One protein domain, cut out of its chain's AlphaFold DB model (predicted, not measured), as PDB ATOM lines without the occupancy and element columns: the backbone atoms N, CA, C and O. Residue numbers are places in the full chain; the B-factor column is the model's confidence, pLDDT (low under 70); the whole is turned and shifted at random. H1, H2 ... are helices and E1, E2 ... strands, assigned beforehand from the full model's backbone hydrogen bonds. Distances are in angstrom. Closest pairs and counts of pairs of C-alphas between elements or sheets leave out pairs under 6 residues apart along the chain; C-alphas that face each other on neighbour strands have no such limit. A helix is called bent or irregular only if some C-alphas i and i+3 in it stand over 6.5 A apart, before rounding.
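This is residues 123 to 170 of the 186 residues of an uncharacterized protein of Pseudogymnoascus sp. 03VT05 (UniProt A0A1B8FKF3). A short two-stranded hairpin, E1 and E2, has the helix H2 packed along it, nearer to E2 than to E1. The longer helix H1 runs the opposite way to H2 at a small angle, and its Asp 149 and Leu 150 come near H2 and E1. The printed part has 48 residues, with two named strands and then two named helices in the order E1, E2, H1, H2; the sheet E1 - E2 is antiparallel and the class is mixed, helices and strands. The whole is compact, with a radius of gyration of the C-alphas of 9.7 A, and rounded, with spans of 25 by 22 by 15 A.

E1 is residues 125 to 128, 10.3 A long, from C-alpha 125 at (-4.502, 25.557, -42.421). E2 is residues 131 to 134, 10.4 A. H1 is residues 140 to 152, 18.7 A, from C-alpha 140 at (-16.886, 32.358, -42.417). H2 is residues 155 to 165, 14.4 A, ending with C-alpha 165 at (-7.672, 24.962, -33.690); it is irregular, with C-alphas 161 and 164 7.9 A apart.

E1 and E2 form an antiparallel hairpin, their directions at 153 degrees; N 126 and O 133 are 2.9 A apart and N 133 and O 126 2.8 A, within hydrogen-bond range. The closest C-alphas of E2 and H2 are those of Asp 134 and Ile 165, 5.3 A apart. The closest of E1 and H2 are those of His 128 and Gly 155, 7.0 A. The closest of E1 and H1 are those of His 128 and Leu 150, 6.8 A. H1 and H2 are close but not clearly touching, with the C-alphas of Asp 149 and Phe 158 closest at 6.7 A, at a shallow tilt of 21 degrees, opposite ways. Of the O i to N i+4 pairs, 8 of 9 in H1 and 5 of 7 in H2 are within hydrogen-bond range.

The two C-alphas farthest apart are those of Pro 141 and Pro 169, 26.6 A. The printed part has no cut, and the links E1 to E2, E2 to H1 and H1 to H2 are tight. The mean pLDDT of the printed part is 74.7; residues 123 to 131, 150 to 151, 155 and 168 to 170 are under 70.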
ATOM      1  N   PRO A 123      -8.893  27.829 -47.650       62.25
ATOM      2  CA  PRO A 123      -7.700  27.296 -47.002       62.25
ATOM      3  C   PRO A 123      -8.087  26.340 -45.866       62.25
ATOM      4  O   PRO A 123      -9.154  26.478 -45.266       62.25
ATOM      5  N   ASN A 124      -7.238  25.351 -45.609       67.38
ATOM      6  CA  ASN A 124      -7.440  24.331 -44.579       67.38
ATOM      7  C   ASN A 124      -6.492  24.486 -43.385       67.38
ATOM      8  O   ASN A 124      -6.819  23.990 -42.314       67.38
ATOM      9  N   SER A 125      -5.375  25.194 -43.536       66.62
ATOM     10  CA  SER A 125      -4.502  25.557 -42.421       66.62
ATOM     11  C   SER A 125      -4.059  27.018 -42.491       66.62
ATOM     12  O   SER A 125      -4.202  27.668 -43.528       66.62
ATOM     13  N   ALA A 126      -3.583  27.530 -41.357       65.06
ATOM     14  CA  ALA A 126      -2.966  28.843 -41.208       65.06
ATOM     15  C   ALA A 126      -1.714  28.721 -40.329       65.06
ATOM     16  O   ALA A 126      -1.689  27.913 -39.401       65.06
ATOM     17  N   ILE A 127      -0.686  29.535 -40.589       63.91
ATOM     18  CA  ILE A 127       0.555  29.540 -39.798       63.91
ATOM     19  C   ILE A 127       0.748  30.899 -39.121       63.91
ATOM     20  O   ILE A 127       0.774  31.936 -39.782       63.91
ATOM     21  N   HIS A 128       0.954  30.900 -37.803       64.69
ATOM     22  CA  HIS A 128       1.253  32.108 -37.033       64.69
ATOM     23  C   HIS A 128       2.360  31.859 -36.009       64.69
ATOM     24  O   HIS A 128       2.259  30.956 -35.183       64.69
ATOM     25  N   SER A 129       3.416  32.679 -36.026       65.94
ATOM     26  CA  SER A 129       4.564  32.547 -35.108       65.94
ATOM     27  C   SER A 129       5.202  31.145 -35.110       65.94
ATOM     28  O   SER A 129       5.595  30.641 -34.062       65.94
ATOM     29  N   GLY A 130       5.271  30.498 -36.280       60.53
ATOM     30  CA  GLY A 130       5.810  29.137 -36.434       60.53
ATOM     31  C   GLY A 130       4.870  28.007 -35.997       60.53
ATOM     32  O   GLY A 130       5.250  26.846 -36.081       60.53
ATOM     33  N   ASN A 131       3.650  28.329 -35.560       66.56
ATOM     34  CA  ASN A 131       2.625  27.366 -35.170       66.56
ATOM     35  C   ASN A 131       1.601  27.178 -36.291       66.56
ATOM     36  O   ASN A 131       1.146  28.169 -36.862       66.56
ATOM     37  N   GLU A 132       1.217  25.932 -36.568       74.06
ATOM     38  CA  GLU A 132       0.164  25.587 -37.530       74.06
ATOM     39  C   GLU A 132      -1.198  25.427 -36.838       74.06
ATOM     40  O   GLU A 132      -1.294  24.876 -35.736       74.06
ATOM     41  N   TYR A 133      -2.251  25.903 -37.497       73.12
ATOM     42  CA  TYR A 133      -3.636  25.863 -37.034       73.12
ATOM     43  C   TYR A 133      -4.540  25.263 -38.124       73.12
ATOM     44  O   TYR A 133      -4.465  25.685 -39.277       73.12
ATOM     45  N   ASP A 134      -5.404  24.303 -37.777       80.38
ATOM     46  CA  ASP A 134      -6.398  23.682 -38.666       80.38
ATOM     47  C   ASP A 134      -7.681  24.521 -38.707       80.38
ATOM     48  O   ASP A 134      -8.504  24.524 -37.790       80.38
ATOM     49  N   ILE A 135      -7.878  25.219 -39.823       80.44
ATOM     50  CA  ILE A 135      -8.998  26.146 -40.024       80.44
ATOM     51  C   ILE A 135     -10.149  25.521 -40.816       80.44
ATOM     52  O   ILE A 135     -11.100  26.219 -41.181       80.44
ATOM     53  N   THR A 136     -10.102  24.208 -41.082       78.56
ATOM     54  CA  THR A 136     -11.149  23.506 -41.845       78.56
ATOM     55  C   THR A 136     -12.525  23.592 -41.199       78.56
ATOM     56  O   THR A 136     -13.533  23.553 -41.904       78.56
ATOM     57  N   ARG A 137     -12.569  23.698 -39.868       83.69
ATOM     58  CA  ARG A 137     -13.807  23.669 -39.077       83.69
ATOM     59  C   ARG A 137     -14.372  25.043 -38.751       83.69
ATOM     60  O   ARG A 137     -15.476  25.108 -38.219       83.69
ATOM     61  N   LEU A 138     -13.638  26.112 -39.053       79.25
ATOM     62  CA  LEU A 138     -14.123  27.461 -38.799       79.25
ATOM     63  C   LEU A 138     -15.323  27.778 -39.700       79.25
ATOM     64  O   LEU A 138     -15.451  27.277 -40.818       79.25
ATOM     65  N   THR A 139     -16.194  28.660 -39.239       85.88
ATOM     66  CA  THR A 139     -17.224  29.316 -40.050       85.88
ATOM     67  C   THR A 139     -16.625  30.506 -40.813       85.88
ATOM     68  O   THR A 139     -15.445  30.812 -40.663       85.88
ATOM     69  N   GLU A 140     -17.369  31.136 -41.731       75.81
ATOM     70  CA  GLU A 140     -16.886  32.358 -42.417       75.81
ATOM     71  C   GLU A 140     -16.632  33.527 -41.440       75.81
ATOM     72  O   GLU A 140     -15.556  34.110 -41.514       75.81
ATOM     73  N   PRO A 141     -17.513  33.824 -40.460       80.56
ATOM     74  CA  PRO A 141     -17.239  34.875 -39.474       80.56
ATOM     75  C   PRO A 141     -15.994  34.605 -38.624       80.56
ATOM     76  O   PRO A 141     -15.196  35.506 -38.391       80.56
ATOM     77  N   GLU A 142     -15.791  33.358 -38.192       79.00
ATOM     78  CA  GLU A 142     -14.593  32.989 -37.426       79.00
ATOM     79  C   GLU A 142     -13.321  33.090 -38.271       79.00
ATOM     80  O   GLU A 142     -12.262  33.432 -37.752       79.00
ATOM     81  N   LEU A 143     -13.408  32.824 -39.577       70.69
ATOM     82  CA  LEU A 143     -12.296  33.057 -40.494       70.69
ATOM     83  C   LEU A 143     -11.964  34.540 -40.627       70.69
ATOM     84  O   LEU A 143     -10.787  34.891 -40.628       70.69
ATOM     85  N   ASP A 144     -12.973  35.398 -40.763       72.25
ATOM     86  CA  ASP A 144     -12.762  36.842 -40.849       72.25
ATOM     87  C   ASP A 144     -12.084  37.360 -39.571       72.25
ATOM     88  O   ASP A 144     -11.092  38.092 -39.650       72.25
ATOM     89  N   ASP A 145     -12.538  36.899 -38.402       75.56
ATOM     90  CA  ASP A 145     -11.915  37.203 -37.112       75.56
ATOM     91  C   ASP A 145     -10.470  36.684 -37.032       75.56
ATOM     92  O   ASP A 145      -9.571  37.415 -36.610       75.56
ATOM     93  N   LEU A 146     -10.212  35.454 -37.491       77.12
ATOM     94  CA  LEU A 146      -8.865  34.881 -37.555       77.12
ATOM     95  C   LEU A 146      -7.943  35.728 -38.443       77.12
ATOM     96  O   LEU A 146      -6.812  36.028 -38.063       77.12
ATOM     97  N   VAL A 147      -8.421  36.148 -39.618       70.44
ATOM     98  CA  VAL A 147      -7.664  36.984 -40.564       70.44
ATOM     99  C   VAL A 147      -7.329  38.348 -39.963       70.44
ATOM    100  O   VAL A 147      -6.248  38.888 -40.225       70.44
ATOM    101  N   VAL A 148      -8.235  38.919 -39.166       71.56
ATOM    102  CA  VAL A 148      -7.976  40.157 -38.423       71.56
ATOM    103  C   VAL A 148      -6.903  39.926 -37.363       71.56
ATOM    104  O   VAL A 148      -5.956  40.712 -37.284       71.56
ATOM    105  N   ASP A 149      -6.998  38.851 -36.587       72.12
ATOM    106  CA  ASP A 149      -6.054  38.588 -35.502       72.12
ATOM    107  C   ASP A 149      -4.650  38.256 -36.007       72.12
ATOM    108  O   ASP A 149      -3.677  38.748 -35.441       72.12
ATOM    109  N   LEU A 150      -4.535  37.519 -37.119       66.81
ATOM    110  CA  LEU A 150      -3.256  37.174 -37.759       66.81
ATOM    111  C   LEU A 150      -2.393  38.407 -38.069       66.81
ATOM    112  O   LEU A 150      -1.173  38.306 -38.193       66.81
ATOM    113  N   LYS A 151      -3.022  39.575 -38.239       66.00
ATOM    114  CA  LYS A 151      -2.344  40.839 -38.556       66.00
ATOM    115  C   LYS A 151      -2.074  41.708 -37.337       66.00
ATOM    116  O   LYS A 151      -1.169  42.538 -37.386       66.00
ATOM    117  N   ASN A 152      -2.900  41.582 -36.302       70.00
ATOM    118  CA  ASN A 152      -3.032  42.605 -35.265       70.00
ATOM    119  C   ASN A 152      -2.717  42.097 -33.857       70.00
ATOM    120  O   ASN A 152      -2.578  42.912 -32.947       70.00
ATOM    121  N   VAL A 153      -2.618  40.782 -33.669       72.75
ATOM    122  CA  VAL A 153      -2.459  40.149 -32.362       72.75
ATOM    123  C   VAL A 153      -1.090  39.478 -32.285       72.75
ATOM    124  O   VAL A 153      -0.623  38.868 -33.245       72.75
ATOM    125  N   ASP A 154      -0.416  39.615 -31.145       77.00
ATOM    126  CA  ASP A 154       0.878  38.973 -30.922       77.00
ATOM    127  C   ASP A 154       0.754  37.445 -30.753       77.00
ATOM    128  O   ASP A 154      -0.329  36.899 -30.538       77.00
ATOM    129  N   GLY A 155       1.873  36.724 -30.881       69.69
ATOM    130  CA  GLY A 155       1.906  35.256 -30.813       69.69
ATOM    131  C   GLY A 155       1.188  34.658 -29.590       69.69
ATOM    132  O   GLY A 155       0.324  33.799 -29.780       69.69
ATOM    133  N   PRO A 156       1.495  35.097 -28.355       78.31
ATOM    134  CA  PRO A 156       0.857  34.577 -27.145       78.31
ATOM    135  C   PRO A 156      -0.652  34.837 -27.066       78.31
ATOM    136  O   PRO A 156      -1.413  33.929 -26.727       78.31
ATOM    137  N   GLN A 157      -1.106  36.053 -27.390       77.75
ATOM    138  CA  GLN A 157      -2.534  36.379 -27.373       77.75
ATOM    139  C   GLN A 157      -3.288  35.630 -28.475       77.75
ATOM    140  O   GLN A 157      -4.392  35.133 -28.243       77.75
ATOM    141  N   PHE A 158      -2.666  35.485 -29.647       81.56
ATOM    142  CA  PHE A 158      -3.221  34.727 -30.759       81.56
ATOM    143  C   PHE A 158      -3.393  33.255 -30.379       81.56
ATOM    144  O   PHE A 158      -4.483  32.708 -30.534       81.56
ATOM    145  N   TYR A 159      -2.351  32.632 -29.814       81.50
ATOM    146  CA  TYR A 159      -2.413  31.248 -29.343       81.50
ATOM    147  C   TYR A 159      -3.518  31.069 -28.302       81.50
ATOM    148  O   TYR A 159      -4.320  30.151 -28.417       81.50
ATOM    149  N   SER A 160      -3.632  31.977 -27.329       85.94
ATOM    150  CA  SER A 160      -4.680  31.882 -26.309       85.94
ATOM    151  C   SER A 160      -6.096  31.925 -26.895       85.94
ATOM    152  O   SER A 160      -6.978  31.250 -26.368       85.94
ATOM    153  N   LYS A 161      -6.336  32.715 -27.950       88.69
ATOM    154  CA  LYS A 161      -7.655  32.822 -28.594       88.69
ATOM    155  C   LYS A 161      -7.946  31.627 -29.510       88.69
ATOM    156  O   LYS A 161      -9.052  31.088 -29.496       88.69
ATOM    157  N   TRP A 162      -6.946  31.178 -30.261       89.12
ATOM    158  CA  TRP A 162      -7.080  30.157 -31.306       89.12
ATOM    159  C   TRP A 162      -6.546  28.774 -30.903       89.12
ATOM    160  O   TRP A 162      -6.422  27.891 -31.744       89.12
ATOM    161  N   ALA A 163      -6.287  28.533 -29.613       88.75
ATOM    162  CA  ALA A 163      -5.756  27.260 -29.106       88.75
ATOM    163  C   ALA A 163      -6.594  26.039 -29.521       88.75
ATOM    164  O   ALA A 163      -6.061  24.958 -29.743       88.75
ATOM    165  N   HIS A 164      -7.910  26.208 -29.648       88.38
ATOM    166  CA  HIS A 164      -8.843  25.138 -30.000       88.38
ATOM    167  C   HIS A 164      -8.699  24.621 -31.445       88.38
ATOM    168  O   HIS A 164      -9.214  23.547 -31.749       88.38
ATOM    169  N   ILE A 165      -8.010  25.365 -32.317       88.38
ATOM    170  CA  ILE A 165      -7.672  24.962 -33.690       88.38
ATOM    171  C   ILE A 165      -6.168  24.728 -33.881       88.38
ATOM    172  O   ILE A 165      -5.712  24.582 -35.009       88.38
ATOM    173  N   TYR A 166      -5.371  24.717 -32.811       85.12
ATOM    174  CA  TYR A 166      -3.935  24.463 -32.908       85.12
ATOM    175  C   TYR A 166      -3.652  23.010 -33.322       85.12
ATOM    176  O   TYR A 166      -4.196  22.077 -32.732       85.12
ATOM    177  N   SER A 167      -2.779  22.830 -34.318       77.06
ATOM    178  CA  SER A 167      -2.434  21.523 -34.903       77.06
ATOM    179  C   SER A 167      -1.071  20.986 -34.462       77.06
ATOM    180  O   SER A 167      -0.688  19.888 -34.862       77.06
ATOM    181  N   GLY A 168      -0.313  21.751 -33.673       69.50
ATOM    182  CA  GLY A 168       0.992  21.320 -33.179       69.50
ATOM    183  C   GLY A 168       0.907  20.404 -31.951       69.50
ATOM    184  O   GLY A 168      -0.176  20.160 -31.411       69.50
ATOM    185  N   PRO A 169       2.051  19.865 -31.498       62.41
ATOM    186  CA  PRO A 169       2.091  18.981 -30.342       62.41
ATOM    187  C   PRO A 169       1.546  19.699 -29.105       62.41
ATOM    188  O   PRO A 169       1.954  20.818 -28.790       62.41
ATOM    189  N   VAL A 170       0.619  19.048 -28.397       56.44
ATOM    190  CA  VAL A 170       0.102  19.547 -27.117       56.44
ATOM    191  C   VAL A 170       1.295  19.733 -26.172       56.44
ATOM    192  O   VAL A 170       2.040  18.770 -25.974       56.44
TER     193      VAL A 170